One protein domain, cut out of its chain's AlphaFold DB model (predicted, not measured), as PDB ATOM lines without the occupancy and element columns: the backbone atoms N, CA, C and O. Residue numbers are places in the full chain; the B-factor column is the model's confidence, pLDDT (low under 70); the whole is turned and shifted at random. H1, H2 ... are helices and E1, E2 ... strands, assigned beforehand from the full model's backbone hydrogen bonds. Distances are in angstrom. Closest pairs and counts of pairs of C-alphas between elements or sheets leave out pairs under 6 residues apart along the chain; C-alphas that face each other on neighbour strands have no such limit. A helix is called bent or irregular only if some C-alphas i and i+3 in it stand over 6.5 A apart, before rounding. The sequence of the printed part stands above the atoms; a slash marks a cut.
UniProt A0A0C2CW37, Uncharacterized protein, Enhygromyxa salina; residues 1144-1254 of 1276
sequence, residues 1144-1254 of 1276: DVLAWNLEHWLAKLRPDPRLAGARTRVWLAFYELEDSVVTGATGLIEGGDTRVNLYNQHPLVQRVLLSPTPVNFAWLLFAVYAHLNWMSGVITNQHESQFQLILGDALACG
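AT A GLANCE: This is residues 1144 to 1254 of the 1276 residues of an uncharacterized protein of Enhygromyxa salina (UniProt A0A0C2CW37). A small three-stranded sheet is covered on one face by two helices, H1 and the long H4, which runs through the middle of the domain. H5 folds back beside H4, off the sheet, H3 packs on H4's residues 1216 to 1220, and residues 1178 to 1185, with H2, stick out. The printed part has 111 residues, with five named helices and three named strands in the order H1 E1 H2 E2 E3 H3 H4 H5; the sheet, E1 E3 E2, is mixed and the class mostly helix. It is compact, with a radius of gyration of the C-alphas of 13.8 A and spans of 37 by 32 by 23 A.

IN THESE COORDINATES: H1, residues 1144 to 1157, begins at C-alpha 1144 (-19.165, 7.381, -41.051) and is 20.1 A long. E1 is residues 1169 to 1173, H2 1178 to 1182, E2 1189 to 1192, E3 1195 to 1199 and H3 1203 to 1210. H2 is irregular, with C-alphas 1178 and 1181 7.1 A apart. H4, residues 1214 to 1232, measures 26.3 A; H5, residues 1237 to 1252, measures 22.2 A and ends at C-alpha 1252 (-19.285, 25.148, -21.936).

HOW THE PARTS SIT: E1 and E3 are parallel, with N 1171 and O 1196 at 2.9 A; E2 and E3 form an antiparallel hairpin, with N 1190 and O 1197 at 2.9 A. H1, over E1, and H4, over E3 and E2, are on the same face, making two layers, sheet and helices. H4 touches H5, opposite ways at a shallow tilt of 12 degrees, closest at C-alphas 1214 and 1251, 6.8 A. Every O i to N i+4 pair is within hydrogen-bond range in H1, H3, H4 and H5; in H2 0 of 1 is, and 0 of 2 O i to N i+3 pairs.

THE WHOLE: The C-alphas farthest apart, of Val 1182 and Cys 1253, are 42.7 A apart. The printed part has no cut; the link from H1 to E1 is long, 11 residues. Confidence is under 70 at residues 1161 to 1166, 1174 to 1187, 1191 to 1193 and 1232 to 1233.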
ATOM      1  N   ASP A1144     -18.797   8.434 -42.006       79.25
ATOM      2  CA  ASP A1144     -19.165   7.381 -41.051       79.25
ATOM      3  C   ASP A1144     -18.877   7.796 -39.599       79.25
ATOM      4  O   ASP A1144     -19.683   7.545 -38.702       79.25
ATOM      5  N   VAL A1145     -17.764   8.500 -39.377       84.88
ATOM      6  CA  VAL A1145     -17.383   9.029 -38.059       84.88
ATOM      7  C   VAL A1145     -18.334  10.141 -37.612       84.88
ATOM      8  O   VAL A1145     -18.733  10.163 -36.445       84.88
ATOM      9  N   LEU A1146     -18.739  11.039 -38.516       89.12
ATOM     10  CA  LEU A1146     -19.700  12.101 -38.206       89.12
ATOM     11  C   LEU A1146     -21.084  11.532 -37.864       89.12
ATOM     12  O   LEU A1146     -21.654  11.889 -36.832       89.12
ATOM     13  N   ALA A1147     -21.599  10.625 -38.697       85.44
ATOM     14  CA  ALA A1147     -22.870   9.944 -38.466       85.44
ATOM     15  C   ALA A1147     -22.890   9.255 -37.095       85.44
ATOM     16  O   ALA A1147     -23.781   9.500 -36.283       85.44
ATOM     17  N   TRP A1148     -21.845   8.482 -36.787       90.00
ATOM     18  CA  TRP A1148     -21.709   7.813 -35.495       90.00
ATOM     19  C   TRP A1148     -21.670   8.799 -34.315       90.00
ATOM     20  O   TRP A1148     -22.327   8.563 -33.300       90.00
ATOM     21  N   ASN A1149     -20.937   9.916 -34.427       89.81
ATOM     22  CA  ASN A1149     -20.872  10.921 -33.358       89.81
ATOM     23  C   ASN A1149     -22.246  11.562 -33.105       89.81
ATOM     24  O   ASN A1149     -22.611  11.771 -31.947       89.81
ATOM     25  N   LEU A1150     -23.027  11.841 -34.156       90.94
ATOM     26  CA  LEU A1150     -24.393  12.358 -34.017       90.94
ATOM     27  C   LEU A1150     -25.298  11.344 -33.308       90.94
ATOM     28  O   LEU A1150     -25.970  11.706 -32.344       90.94
ATOM     29  N   GLU A1151     -25.256  10.068 -33.702       88.19
ATOM     30  CA  GLU A1151     -26.003   8.997 -33.024       88.19
ATOM     31  C   GLU A1151     -25.616   8.877 -31.541       88.19
ATOM     32  O   GLU A1151     -26.481   8.776 -30.665       88.19
ATOM     33  N   HIS A1152     -24.313   8.913 -31.249       87.44
ATOM     34  CA  HIS A1152     -23.778   8.801 -29.894       87.44
ATOM     35  C   HIS A1152     -24.274   9.930 -28.986       87.44
ATOM     36  O   HIS A1152     -24.767   9.675 -27.883       87.44
ATOM     37  N   TRP A1153     -24.146  11.178 -29.439       88.88
ATOM     38  CA  TRP A1153     -24.472  12.345 -28.625       88.88
ATOM     39  C   TRP A1153     -25.977  12.609 -28.542       88.88
ATOM     40  O   TRP A1153     -26.443  13.000 -27.472       88.88
ATOM     41  N   LEU A1154     -26.764  12.290 -29.578       87.31
ATOM     42  CA  LEU A1154     -28.232  12.293 -29.482       87.31
ATOM     43  C   LEU A1154     -28.724  11.300 -28.425       87.31
ATOM     44  O   LEU A1154     -29.594  11.634 -27.625       87.31
ATOM     45  N   ALA A1155     -28.141  10.098 -28.369       83.75
ATOM     46  CA  ALA A1155     -28.512   9.101 -27.367       83.75
ATOM     47  C   ALA A1155     -28.150   9.522 -25.930       83.75
ATOM     48  O   ALA A1155     -28.830   9.110 -24.992       83.75
ATOM     49  N   LYS A1156     -27.091  10.322 -25.747       84.00
ATOM     50  CA  LYS A1156     -26.628  10.775 -24.425       84.00
ATOM     51  C   LYS A1156     -27.314  12.041 -23.913       84.00
ATOM     52  O   LYS A1156     -27.465  12.178 -22.704       84.00
ATOM     53  N   LEU A1157     -27.639  12.982 -24.799       86.06
ATOM     54  CA  LEU A1157     -28.019  14.344 -24.404       86.06
ATOM     55  C   LEU A1157     -29.522  14.624 -24.499       86.06
ATOM     56  O   LEU A1157     -29.970  15.641 -23.974       86.06
ATOM     57  N   ARG A1158     -30.309  13.765 -25.157       84.94
ATOM     58  CA  ARG A1158     -31.733  14.038 -25.375       84.94
ATOM     59  C   ARG A1158     -32.564  13.952 -24.074       84.94
ATOM     60  O   ARG A1158     -32.424  12.971 -23.344       84.94
ATOM     61  N   PRO A1159     -33.437  14.935 -23.781       80.44
ATOM     62  CA  PRO A1159     -34.281  14.944 -22.579       80.44
ATOM     63  C   PRO A1159     -35.684  14.332 -22.773       80.44
ATOM     64  O   PRO A1159     -36.455  14.279 -21.817       80.44
ATOM     65  N   ASP A1160     -36.052  13.912 -23.989       77.12
ATOM     66  CA  ASP A1160     -37.412  13.458 -24.315       77.12
ATOM     67  C   ASP A1160     -37.772  12.048 -23.775       77.12
ATOM     68  O   ASP A1160     -36.900  11.189 -23.625       77.12
ATOM     69  N   PRO A1161     -39.069  11.764 -23.509       62.69
ATOM     70  CA  PRO A1161     -39.538  10.576 -22.775       62.69
ATOM     71  C   PRO A1161     -39.629   9.271 -23.594       62.69
ATOM     72  O   PRO A1161     -40.326   8.334 -23.199       62.69
ATOM     73  N   ARG A1162     -38.967   9.171 -24.751       62.88
ATOM     74  CA  ARG A1162     -39.048   7.971 -25.605       62.88
ATOM     75  C   ARG A1162     -38.400   6.748 -24.936       62.88
ATOM     76  O   ARG A1162     -37.348   6.873 -24.314       62.88
ATOM     77  N   LEU A1163     -39.006   5.561 -25.117       50.47
ATOM     78  CA  LEU A1163     -38.584   4.262 -24.551       50.47
ATOM     79  C   LEU A1163     -37.055   4.070 -24.570       50.47
ATOM     80  O   LEU A1163     -36.413   4.224 -25.616       50.47
ATOM     81  N   ALA A1164     -36.487   3.685 -23.422       45.31
ATOM     82  CA  ALA A1164     -35.071   3.361 -23.275       45.31
ATOM     83  C   ALA A1164     -34.660   2.291 -24.308       45.31
ATOM     84  O   ALA A1164     -35.038   1.129 -24.189       45.31
ATOM     85  N   GLY A1165     -33.922   2.699 -25.349       53.34
ATOM     86  CA  GLY A1165     -33.440   1.813 -26.417       53.34
ATOM     87  C   GLY A1165     -33.769   2.234 -27.856       53.34
ATOM     88  O   GLY A1165     -33.124   1.732 -28.774       53.34
ATOM     89  N   ALA A1166     -34.693   3.175 -28.091       57.69
ATOM     90  CA  ALA A1166     -34.965   3.687 -29.442       57.69
ATOM     91  C   ALA A1166     -33.830   4.617 -29.923       57.69
ATOM     92  O   ALA A1166     -33.788   5.798 -29.558       57.69
ATOM     93  N   ARG A1167     -32.886   4.072 -30.704       70.62
ATOM     94  CA  ARG A1167     -31.762   4.817 -31.297       70.62
ATOM     95  C   ARG A1167     -32.177   5.449 -32.624       70.62
ATOM     96  O   ARG A1167     -32.558   4.729 -33.543       70.62
ATOM     97  N   THR A1168     -32.049   6.769 -32.732       77.88
ATOM     98  CA  THR A1168     -32.108   7.466 -34.023       77.88
ATOM     99  C   THR A1168     -30.814   7.183 -34.770       77.88
ATOM    100  O   THR A1168     -29.732   7.418 -34.234       77.88
ATOM    101  N   ARG A1169     -30.929   6.640 -35.980       81.56
ATOM    102  CA  ARG A1169     -29.798   6.377 -36.867       81.56
ATOM    103  C   ARG A1169     -29.611   7.532 -37.842       81.56
ATOM    104  O   ARG A1169     -30.600   8.078 -38.329       81.56
ATOM    105  N   VAL A1170     -28.363   7.898 -38.114       80.12
ATOM    106  CA  VAL A1170     -28.015   9.046 -38.959       80.12
ATOM    107  C   VAL A1170     -27.227   8.570 -40.176       80.12
ATOM    108  O   VAL A1170     -26.225   7.878 -40.037       80.12
ATOM    109  N   TRP A1171     -27.653   8.964 -41.374       79.00
ATOM    110  CA  TRP A1171     -26.944   8.704 -42.631       79.00
ATOM    111  C   TRP A1171     -26.565  10.010 -43.316       79.00
ATOM    112  O   TRP A1171     -27.280  10.997 -43.197       79.00
ATOM    113  N   LEU A1172     -25.462  10.010 -44.064       78.25
ATOM    114  CA  LEU A1172     -25.050  11.138 -44.899       78.25
ATOM    115  C   LEU A1172     -25.314  10.802 -46.372       78.25
ATOM    116  O   LEU A1172     -24.751   9.837 -46.889       78.25
ATOM    117  N   ALA A1173     -26.190  11.567 -47.025       72.50
ATOM    118  CA  ALA A1173     -26.591  11.381 -48.421       72.50
ATOM    119  C   ALA A1173     -25.766  12.274 -49.368       72.50
ATOM    120  O   ALA A1173     -25.395  13.387 -48.994       72.50
ATOM    121  N   PHE A1174     -25.475  11.781 -50.583       56.81
ATOM    122  CA  PHE A1174     -24.577  12.430 -51.558       56.81
ATOM    123  C   PHE A1174     -25.255  13.412 -52.531       56.81
ATOM    124  O   PHE A1174     -24.546  14.162 -53.201       56.81
ATOM    125  N   TYR A1175     -26.590  13.441 -52.582       54.81
ATOM    126  CA  TYR A1175     -27.376  14.268 -53.505       54.81
ATOM    127  C   TYR A1175     -28.558  14.908 -52.767       54.81
ATOM    128  O   TYR A1175     -29.181  14.234 -51.945       54.81
ATOM    129  N   GLU A1176     -28.862  16.178 -53.056       50.16
ATOM    130  CA  GLU A1176     -30.213  16.729 -52.858       50.16
ATOM    131  C   GLU A1176     -31.129  16.071 -53.906       50.16
ATOM    132  O   GLU A1176     -30.741  15.962 -55.069       50.16
ATOM    133  N   LEU A1177     -32.310  15.591 -53.512       44.19
ATOM    134  CA  LEU A1177     -33.342  15.217 -54.486       44.19
ATOM    135  C   LEU A1177     -33.805  16.509 -55.185       44.19
ATOM    136  O   LEU A1177     -34.066  17.503 -54.509       44.19
ATOM    137  N   GLU A1178     -33.881  16.509 -56.519       41.31
ATOM    138  CA  GLU A1178     -34.096  17.688 -57.388       41.31
ATOM    139  C   GLU A1178     -35.441  18.436 -57.191       41.31
ATOM    140  O   GLU A1178     -35.685  19.450 -57.844       41.31
ATOM    141  N   ASP A1179     -36.277  18.039 -56.230       40.12
ATOM    142  CA  ASP A1179     -37.607  18.617 -55.976       40.12
ATOM    143  C   ASP A1179     -37.628  19.881 -55.084       40.12
ATOM    144  O   ASP A1179     -38.692  20.437 -54.798       40.12
ATOM    145  N   SER A1180     -36.480  20.411 -54.644       36.06
ATOM    146  CA  SER A1180     -36.458  21.586 -53.744       36.06
ATOM    147  C   SER A1180     -36.552  22.953 -54.448       36.06
ATOM    148  O   SER A1180     -36.753  23.982 -53.789       36.06
ATOM    149  N   VAL A1181     -36.500  22.999 -55.787       36.28
ATOM    150  CA  VAL A1181     -36.550  24.255 -56.568       36.28
ATOM    151  C   VAL A1181     -37.891  24.991 -56.408       36.28
ATOM    152  O   VAL A1181     -37.951  26.212 -56.555       36.28
ATOM    153  N   VAL A1182     -38.960  24.291 -56.017       39.03
ATOM    154  CA  VAL A1182     -40.307  24.876 -55.891       39.03
ATOM    155  C   VAL A1182     -40.566  25.517 -54.514       39.03
ATOM    156  O   VAL A1182     -41.476  26.335 -54.389       39.03
ATOM    157  N   THR A1183     -39.751  25.249 -53.483       37.59
ATOM    158  CA  THR A1183     -39.970  25.815 -52.128       37.59
ATOM    159  C   THR A1183     -38.832  26.685 -51.587       37.59
ATOM    160  O   THR A1183     -39.003  27.326 -50.550       37.59
ATOM    161  N   GLY A1184     -37.695  26.789 -52.286       36.12
ATOM    162  CA  GLY A1184     -36.616  27.720 -51.922       36.12
ATOM    163  C   GLY A1184     -35.912  27.409 -50.593       36.12
ATOM    164  O   GLY A1184     -35.174  28.254 -50.085       36.12
ATOM    165  N   ALA A1185     -36.116  26.217 -50.030       40.53
ATOM    166  CA  ALA A1185     -35.431  25.740 -48.838       40.53
ATOM    167  C   ALA A1185     -34.449  24.625 -49.232       40.53
ATOM    168  O   ALA A1185     -34.865  23.514 -49.542       40.53
ATOM    169  N   THR A1186     -33.143  24.908 -49.202       47.50
ATOM    170  CA  THR A1186     -32.098  23.872 -49.229       47.50
ATOM    171  C   THR A1186     -32.254  23.032 -47.962       47.50
ATOM    172  O   THR A1186     -31.891  23.484 -46.867       47.50
ATOM    173  N   GLY A1187     -32.888  21.866 -48.064       60.53
ATOM    174  CA  GLY A1187     -33.110  20.993 -46.919       60.53
ATOM    175  C   GLY A1187     -31.766  20.556 -46.339       60.53
ATOM    176  O   GLY A1187     -30.928  20.021 -47.047       60.53
ATOM    177  N   LEU A1188     -31.519  20.798 -45.051       72.38
ATOM    178  CA  LEU A1188     -30.344  20.260 -44.348       72.38
ATOM    179  C   LEU A1188     -30.547  18.781 -43.969       72.38
ATOM    180  O   LEU A1188     -29.578  18.019 -43.912       72.38
ATOM    181  N   ILE A1189     -31.794  18.397 -43.667       78.38
ATOM    182  CA  ILE A1189     -32.172  17.146 -42.996       78.38
ATOM    183  C   ILE A1189     -33.458  16.593 -43.604       78.38
ATOM    184  O   ILE A1189     -34.422  17.333 -43.773       78.38
ATOM    185  N   GLU A1190     -33.495  15.285 -43.838       73.88
ATOM    186  CA  GLU A1190     -34.702  14.536 -44.181       73.88
ATOM    187  C   GLU A1190     -34.848  13.279 -43.322       73.88
ATOM    188  O   GLU A1190     -33.916  12.829 -42.654       73.88
ATOM    189  N   GLY A1191     -36.030  12.671 -43.359       68.56
ATOM    190  CA  GLY A1191     -36.336  11.457 -42.614       68.56
ATOM    191  C   GLY A1191     -37.069  11.728 -41.304       68.56
ATOM    192  O   GLY A1191     -37.489  12.847 -41.009       68.56
ATOM    193  N   GLY A1192     -37.266  10.658 -40.543       68.31
ATOM    194  CA  GLY A1192     -38.123  10.629 -39.371       68.31
ATOM    195  C   GLY A1192     -37.416  10.091 -38.136       68.31
ATOM    196  O   GLY A1192     -36.194  10.082 -38.013       68.31
ATOM    197  N   ASP A1193     -38.215   9.616 -37.190       66.75
ATOM    198  CA  ASP A1193     -37.776   9.526 -35.805       66.75
ATOM    199  C   ASP A1193     -36.663   8.503 -35.516       66.75
ATOM    200  O   ASP A1193     -35.821   8.667 -34.625       66.75
ATOM    201  N   THR A1194     -36.651   7.434 -36.304       72.12
ATOM    202  CA  THR A1194     -35.694   6.329 -36.216       72.12
ATOM    203  C   THR A1194     -34.557   6.456 -37.225       72.12
ATOM    204  O   THR A1194     -33.515   5.822 -37.044       72.12
ATOM    205  N   ARG A1195     -34.731   7.276 -38.267       77.31
ATOM    206  CA  ARG A1195     -33.792   7.430 -39.377       77.31
ATOM    207  C   ARG A1195     -33.779   8.861 -39.890       77.31
ATOM    208  O   ARG A1195     -34.764   9.313 -40.466       77.31
ATOM    209  N   VAL A1196     -32.620   9.496 -39.773       79.25
ATOM    210  CA  VAL A1196     -32.346  10.845 -40.260       79.25
ATOM    211  C   VAL A1196     -31.282  10.783 -41.352       79.25
ATOM    212  O   VAL A1196     -30.213  10.209 -41.149       79.25
ATOM    213  N   ASN A1197     -31.561  11.375 -42.507       77.81
ATOM    214  CA  ASN A1197     -30.599  11.577 -43.582       77.81
ATOM    215  C   ASN A1197     -30.127  13.041 -43.554       77.81
ATOM    216  O   ASN A1197     -30.938  13.962 -43.512       77.81
ATOM    217  N   LEU A1198     -28.815  13.254 -43.569       82.38
ATOM    218  CA  LEU A1198     -28.162  14.557 -43.643       82.38
ATOM    219  C   LEU A1198     -27.522  14.732 -45.010       82.38
ATOM    220  O   LEU A1198     -26.738  13.882 -45.437       82.38
ATOM    221  N   TYR A1199     -27.791  15.845 -45.680       83.44
ATOM    222  CA  TYR A1199     -27.177  16.102 -46.977       83.44
ATOM    223  C   TYR A1199     -25.737  16.554 -46.811       83.44
ATOM    224  O   TYR A1199     -25.441  17.550 -46.144       83.44
ATOM    225  N   ASN A1200     -24.819  15.810 -47.424       78.06
ATOM    226  CA  ASN A1200     -23.399  16.036 -47.217       78.06
ATOM    227  C   ASN A1200     -22.922  17.384 -47.778       78.06
ATOM    228  O   ASN A1200     -21.962  17.925 -47.241       78.06
ATOM    229  N   GLN A1201     -23.583  17.949 -48.794       78.75
ATOM    230  CA  GLN A1201     -23.214  19.234 -49.400       78.75
ATOM    231  C   GLN A1201     -23.701  20.449 -48.596       78.75
ATOM    232  O   GLN A1201     -23.237  21.563 -48.835       78.75
ATOM    233  N   HIS A1202     -24.587  20.260 -47.611       82.75
ATOM    234  CA  HIS A1202     -25.139  21.385 -46.864       82.75
ATOM    235  C   HIS A1202     -24.037  22.117 -46.061       82.75
ATOM    236  O   HIS A1202     -23.242  21.461 -45.372       82.75
ATOM    237  N   PRO A1203     -23.997  23.470 -46.046       83.12
ATOM    238  CA  PRO A1203     -22.914  24.239 -45.423       83.12
ATOM    239  C   PRO A1203     -22.626  23.893 -43.956       83.12
ATOM    240  O   PRO A1203     -21.468  23.882 -43.542       83.12
ATOM    241  N   LEU A1204     -23.657  23.588 -43.156       84.06
ATOM    242  CA  LEU A1204     -23.483  23.161 -41.758       84.06
ATOM    243  C   LEU A1204     -22.817  21.782 -41.627       84.06
ATOM    244  O   LEU A1204     -22.011  21.595 -40.721       84.06
ATOM    245  N   VAL A1205     -23.099  20.846 -42.538       87.56
ATOM    246  CA  VAL A1205     -22.471  19.515 -42.552       87.56
ATOM    247  C   VAL A1205     -21.028  19.633 -43.034       87.56
ATOM    248  O   VAL A1205     -20.114  19.187 -42.341       87.56
ATOM    249  N   GLN A1206     -20.797  20.340 -44.146       87.88
ATOM    250  CA  GLN A1206     -19.455  20.640 -44.660       87.88
ATOM    251  C   GLN A1206     -18.581  21.355 -43.625       87.88
ATOM    252  O   GLN A1206     -17.406  21.031 -43.469       87.88
ATOM    253  N   ARG A1207     -19.151  22.283 -42.845       88.44
ATOM    254  CA  ARG A1207     -18.423  22.990 -41.784       88.44
ATOM    255  C   ARG A1207     -17.930  22.048 -40.682       88.44
ATOM    256  O   ARG A1207     -16.823  22.250 -40.193       88.44
ATOM    257  N   VAL A1208     -18.708  21.033 -40.303       90.75
ATOM    258  CA  VAL A1208     -18.272  20.028 -39.316       90.75
ATOM    259  C   VAL A1208     -17.249  19.070 -39.922       90.75
ATOM    260  O   VAL A1208     -16.262  18.755 -39.267       90.75
ATOM    261  N   LEU A1209     -17.441  18.645 -41.172       88.88
ATOM    262  CA  LEU A1209     -16.518  17.733 -41.852       88.88
ATOM    263  C   LEU A1209     -15.139  18.360 -42.073       88.88
ATOM    264  O   LEU A1209     -14.133  17.702 -41.846       88.88
ATOM    265  N   LEU A1210     -15.084  19.628 -42.486       86.56
ATOM    266  CA  LEU A1210     -13.833  20.339 -42.769       86.56
ATOM    267  C   LEU A1210     -13.196  20.953 -41.516       86.56
ATOM    268  O   LEU A1210     -11.986  21.163 -41.481       86.56
ATOM    269  N   SER A1211     -13.998  21.269 -40.497       88.25
ATOM    270  CA  SER A1211     -13.535  21.857 -39.238       88.25
ATOM    271  C   SER A1211     -14.311  21.260 -38.052       88.25
ATOM    272  O   SER A1211     -15.246  21.894 -37.534       88.25
ATOM    273  N   PRO A1212     -13.946  20.037 -37.614       87.69
ATOM    274  CA  PRO A1212     -14.646  19.292 -36.570       87.69
ATOM    275  C   PRO A1212     -14.348  19.871 -35.183       87.69
ATOM    276  O   PRO A1212     -13.643  19.289 -34.362       87.69
ATOM    277  N   THR A1213     -14.884  21.059 -34.912       89.38
ATOM    278  CA  THR A1213     -14.854  21.683 -33.588       89.38
ATOM    279  C   THR A1213     -16.128  21.333 -32.809       89.38
ATOM    280  O   THR A1213     -17.198  21.211 -33.415       89.38
ATOM    281  N   PRO A1214     -16.067  21.240 -31.466       88.75
ATOM    282  CA  PRO A1214     -17.252  21.045 -30.626       88.75
ATOM    283  C   PRO A1214     -18.387  22.037 -30.903       88.75
ATOM    284  O   PRO A1214     -19.556  21.668 -30.874       88.75
ATOM    285  N   VAL A1215     -18.046  23.289 -31.226       89.50
ATOM    286  CA  VAL A1215     -19.019  24.351 -31.522       89.50
ATOM    287  C   VAL A1215     -19.763  24.070 -32.827       89.50
ATOM    288  O   VAL A1215     -20.990  24.126 -32.856       89.50
ATOM    289  N   ASN A1216     -19.043  23.738 -33.904       90.00
ATOM    290  CA  ASN A1216     -19.668  23.412 -35.189       90.00
ATOM    291  C   ASN A1216     -20.556  22.168 -35.065       90.00
ATOM    292  O   ASN A1216     -21.658  22.132 -35.610       90.00
ATOM    293  N   PHE A1217     -20.092  21.169 -34.312       92.81
ATOM    294  CA  PHE A1217     -20.841  19.942 -34.074       92.81
ATOM    295  C   PHE A1217     -22.112  20.172 -33.246       92.81
ATOM    296  O   PHE A1217     -23.156  19.619 -33.580       92.81
ATOM    297  N   ALA A1218     -22.064  21.035 -32.224       90.56
ATOM    298  CA  ALA A1218     -23.241  21.400 -31.434       90.56
ATOM    299  C   ALA A1218     -24.352  22.009 -32.304       90.56
ATOM    300  O   ALA A1218     -25.512  21.629 -32.167       90.56
ATOM    301  N   TRP A1219     -24.010  22.896 -33.244       91.00
ATOM    302  CA  TRP A1219     -24.994  23.476 -34.166       91.00
ATOM    303  C   TRP A1219     -25.670  22.429 -35.052       91.00
ATOM    304  O   TRP A1219     -26.885  22.478 -35.236       91.00
ATOM    305  N   LEU A1220     -24.905  21.465 -35.570       92.38
ATOM    306  CA  LEU A1220     -25.463  20.381 -36.376       92.38
ATOM    307  C   LEU A1220     -26.348  19.449 -35.535       92.38
ATOM    308  O   LEU A1220     -27.442  19.093 -35.963       92.38
ATOM    309  N   LEU A1221     -25.914  19.104 -34.320       92.56
ATOM    310  CA  LEU A1221     -26.679  18.272 -33.390       92.56
ATOM    311  C   LEU A1221     -28.001  18.941 -32.984       92.56
ATOM    312  O   LEU A1221     -29.035  18.281 -32.906       92.56
ATOM    313  N   PHE A1222     -27.972  20.258 -32.769       91.12
ATOM    314  CA  PHE A1222     -29.162  21.051 -32.491       91.12
ATOM    315  C   PHE A1222     -30.135  21.054 -33.674       91.12
ATOM    316  O   PHE A1222     -31.318  20.781 -33.481       91.12
ATOM    317  N   ALA A1223     -29.643  21.276 -34.896       89.25
ATOM    318  CA  ALA A1223     -30.479  21.242 -36.094       89.25
ATOM    319  C   ALA A1223     -31.161  19.875 -36.288       89.25
ATOM    320  O   ALA A1223     -32.352  19.822 -36.587       89.25
ATOM    321  N   VAL A1224     -30.440  18.773 -36.039       88.50
ATOM    322  CA  VAL A1224     -31.015  17.416 -36.067       88.50
ATOM    323  C   VAL A1224     -32.118  17.255 -35.025       88.50
ATOM    324  O   VAL A1224     -33.178  16.717 -35.339       88.50
ATOM    325  N   TYR A1225     -31.913  17.737 -33.800       88.56
ATOM    326  CA  TYR A1225     -32.923  17.613 -32.750       88.56
ATOM    327  C   TYR A1225     -34.167  18.476 -33.012       88.56
ATOM    328  O   TYR A1225     -35.285  18.022 -32.774       88.56
ATOM    329  N   ALA A1226     -33.998  19.678 -33.566       85.06
ATOM    330  CA  ALA A1226     -35.105  20.538 -33.983       85.06
ATOM    331  C   ALA A1226     -35.925  19.907 -35.125       85.06
ATOM    332  O   ALA A1226     -37.156  19.943 -35.097       85.06
ATOM    333  N   HIS A1227     -35.267  19.245 -36.085       83.44
ATOM    334  CA  HIS A1227     -35.952  18.467 -37.127       83.44
ATOM    335  C   HIS A1227     -36.774  17.316 -36.535       83.44
ATOM    336  O   HIS A1227     -37.933  17.122 -36.894       83.44
ATOM    337  N   LEU A1228     -36.213  16.584 -35.566       80.94
ATOM    338  CA  LEU A1228     -36.944  15.534 -34.846       80.94
ATOM    339  C   LEU A1228     -38.125  16.092 -34.038       80.94
ATOM    340  O   LEU A1228     -39.151  15.414 -33.926       80.94
ATOM    341  N   ASN A1229     -38.010  17.309 -33.491       82.00
ATOM    342  CA  ASN A1229     -39.127  18.005 -32.849       82.00
ATOM    343  C   ASN A1229     -40.256  18.268 -33.840       82.00
ATOM    344  O   ASN A1229     -41.386  17.830 -33.624       82.00
ATOM    345  N   TRP A1230     -39.914  18.892 -34.963       77.00
ATOM    346  CA  TRP A1230     -40.866  19.205 -36.018       77.00
ATOM    347  C   TRP A1230     -41.573  17.956 -36.574       77.00
ATOM    348  O   TRP A1230     -42.793  17.963 -36.712       77.00
ATOM    349  N   MET A1231     -40.834  16.868 -36.823       72.31
ATOM    350  CA  MET A1231     -41.373  15.657 -37.456       72.31
ATOM    351  C   MET A1231     -42.120  14.711 -36.512       72.31
ATOM    352  O   MET A1231     -43.089  14.077 -36.919       72.31
ATOM    353  N   SER A1232     -41.645  14.522 -35.277       66.19
ATOM    354  CA  SER A1232     -42.139  13.414 -34.442       66.19
ATOM    355  C   SER A1232     -43.428  13.727 -33.684       66.19
ATOM    356  O   SER A1232     -44.106  12.798 -33.254       66.19
ATOM    357  N   GLY A1233     -43.726  15.007 -33.422       61.03
ATOM    358  CA  GLY A1233     -44.843  15.440 -32.567       61.03
ATOM    359  C   GLY A1233     -44.786  14.965 -31.100       61.03
ATOM    360  O   GLY A1233     -45.658  15.319 -30.309       61.03
ATOM    361  N   VAL A1234     -43.781  14.157 -30.722       71.19
ATOM    362  CA  VAL A1234     -43.557  13.604 -29.369       71.19
ATOM    363  C   VAL A1234     -42.577  14.467 -28.572       71.19
ATOM    364  O   VAL A1234     -42.695  14.606 -27.352       71.19
ATOM    365  N   ILE A1235     -41.584  15.042 -29.251       78.12
ATOM    366  CA  ILE A1235     -40.736  16.081 -28.667       78.12
ATOM    367  C   ILE A1235     -41.582  17.360 -28.618       78.12
ATOM    368  O   ILE A1235     -42.418  17.602 -29.481       78.12
ATOM    369  N   THR A1236     -41.435  18.128 -27.544       82.31
ATOM    370  CA  THR A1236     -42.135  19.402 -27.371       82.31
ATOM    371  C   THR A1236     -41.107  20.521 -27.406       82.31
ATOM    372  O   THR A1236     -39.929  20.290 -27.123       82.31
ATOM    373  N   ASN A1237     -41.544  21.761 -27.620       82.50
ATOM    374  CA  ASN A1237     -40.652  22.922 -27.527       82.50
ATOM    375  C   ASN A1237     -39.978  23.041 -26.144       82.50
ATOM    376  O   ASN A1237     -38.885  23.590 -26.031       82.50
ATOM    377  N   GLN A1238     -40.590  22.490 -25.087       82.81
ATOM    378  CA  GLN A1238     -39.969  22.411 -23.763       82.81
ATOM    379  C   GLN A1238     -38.807  21.404 -23.735       82.81
ATOM    380  O   GLN A1238     -37.763  21.708 -23.161       82.81
ATOM    381  N   HIS A1239     -38.954  20.243 -24.380       86.06
ATOM    382  CA  HIS A1239     -37.868  19.268 -24.536       86.06
ATOM    383  C   HIS A1239     -36.736  19.824 -25.413       86.06
ATOM    384  O   HIS A1239     -35.569  19.656 -25.076       86.06
ATOM    385  N   GLU A1240     -37.057  20.545 -26.491       86.44
ATOM    386  CA  GLU A1240     -36.048  21.220 -27.316       86.44
ATOM    387  C   GLU A1240     -35.284  22.290 -26.521       86.44
ATOM    388  O   GLU A1240     -34.055  22.321 -26.553       86.44
ATOM    389  N   SER A1241     -35.983  23.109 -25.731       86.00
ATOM    390  CA  SER A1241     -35.345  24.096 -24.851       86.00
ATOM    391  C   SER A1241     -34.441  23.440 -23.797       86.00
ATOM    392  O   SER A1241     -33.327  23.903 -23.555       86.00
ATOM    393  N   GLN A1242     -34.864  22.316 -23.210       88.62
ATOM    394  CA  GLN A1242     -34.023  21.533 -22.298       88.62
ATOM    395  C   GLN A1242     -32.802  20.941 -23.007       88.62
ATOM    396  O   GLN A1242     -31.709  20.959 -22.446       88.62
ATOM    397  N   PHE A1243     -32.955  20.466 -24.243       91.56
ATOM    398  CA  PHE A1243     -31.844  19.953 -25.039       91.56
ATOM    399  C   PHE A1243     -30.824  21.049 -25.352       91.56
ATOM    400  O   PHE A1243     -29.628  20.816 -25.208       91.56
ATOM    401  N   GLN A1244     -31.275  22.261 -25.699       89.88
ATOM    402  CA  GLN A1244     -30.399  23.421 -25.904       89.88
ATOM    403  C   GLN A1244     -29.584  23.752 -24.646       89.88
ATOM    404  O   GLN A1244     -28.386  24.009 -24.751       89.88
ATOM    405  N   LEU A1245     -30.203  23.702 -23.459       89.12
ATOM    406  CA  LEU A1245     -29.508  23.913 -22.183       89.12
ATOM    407  C   LEU A1245     -28.482  22.805 -21.904       89.12
ATOM    408  O   LEU A1245     -27.328  23.104 -21.613       89.12
ATOM    409  N   ILE A1246     -28.868  21.534 -22.064       90.94
ATOM    410  CA  ILE A1246     -27.976  20.378 -21.865       90.94
ATOM    411  C   ILE A1246     -26.788  20.429 -22.834       90.94
ATOM    412  O   ILE A1246     -25.649  20.168 -22.441       90.94
ATOM    413  N   LEU A1247     -27.041  20.777 -24.095       91.50
ATOM    414  CA  LEU A1247     -26.020  20.901 -25.127       91.50
ATOM    415  C   LEU A1247     -25.096  22.098 -24.870       91.50
ATOM    416  O   LEU A1247     -23.879  21.965 -25.003       91.50
ATOM    417  N   GLY A1248     -25.653  23.236 -24.449       86.12
ATOM    418  CA  GLY A1248     -24.901  24.419 -24.033       86.12
ATOM    419  C   GLY A1248     -23.981  24.133 -22.846       86.12
ATOM    420  O   GLY A1248     -22.795  24.456 -22.903       86.12
ATOM    421  N   ASP A1249     -24.479  23.436 -21.824       87.88
ATOM    422  CA  ASP A1249     -23.688  23.004 -20.666       87.88
ATOM    423  C   ASP A1249     -22.617  21.973 -21.049       87.88
ATOM    424  O   ASP A1249     -21.504  21.980 -20.517       87.88
ATOM    425  N   ALA A1250     -22.926  21.049 -21.963       87.44
ATOM    426  CA  ALA A1250     -21.947  20.089 -22.461       87.44
ATOM    427  C   ALA A1250     -20.814  20.791 -23.228       87.44
ATOM    428  O   ALA A1250     -19.650  20.418 -23.073       87.44
ATOM    429  N   LEU A1251     -21.137  21.827 -24.005       88.00
ATOM    430  CA  LEU A1251     -20.167  22.632 -24.739       88.00
ATOM    431  C   LEU A1251     -19.327  23.518 -23.801       88.00
ATOM    432  O   LEU A1251     -18.101  23.503 -23.892       88.00
ATOM    433  N   ALA A1252     -19.957  24.233 -22.864       84.38
ATOM    434  CA  ALA A1252     -19.285  25.148 -21.936       84.38
ATOM    435  C   ALA A1252     -18.337  24.427 -20.964       84.38
ATOM    436  O   ALA A1252     -17.266  24.938 -20.642       84.38
ATOM    437  N   CYS A1253     -18.697  23.215 -20.531       82.50
ATOM    438  CA  CYS A1253     -17.859  22.393 -19.656       82.50
ATOM    439  C   CYS A1253     -16.852  21.508 -20.417       82.50
ATOM    440  O   CYS A1253     -16.218  20.659 -19.796       82.50
ATOM    441  N   GLY A1254     -16.731  21.642 -21.745       80.44
ATOM    442  CA  GLY A1254     -15.803  20.844 -22.559       80.44
ATOM    443  C   GLY A1254     -16.126  19.343 -22.626       80.44
ATOM    444  O   GLY A1254     -15.253  18.541 -22.961       80.44
TER     445      GLY A1254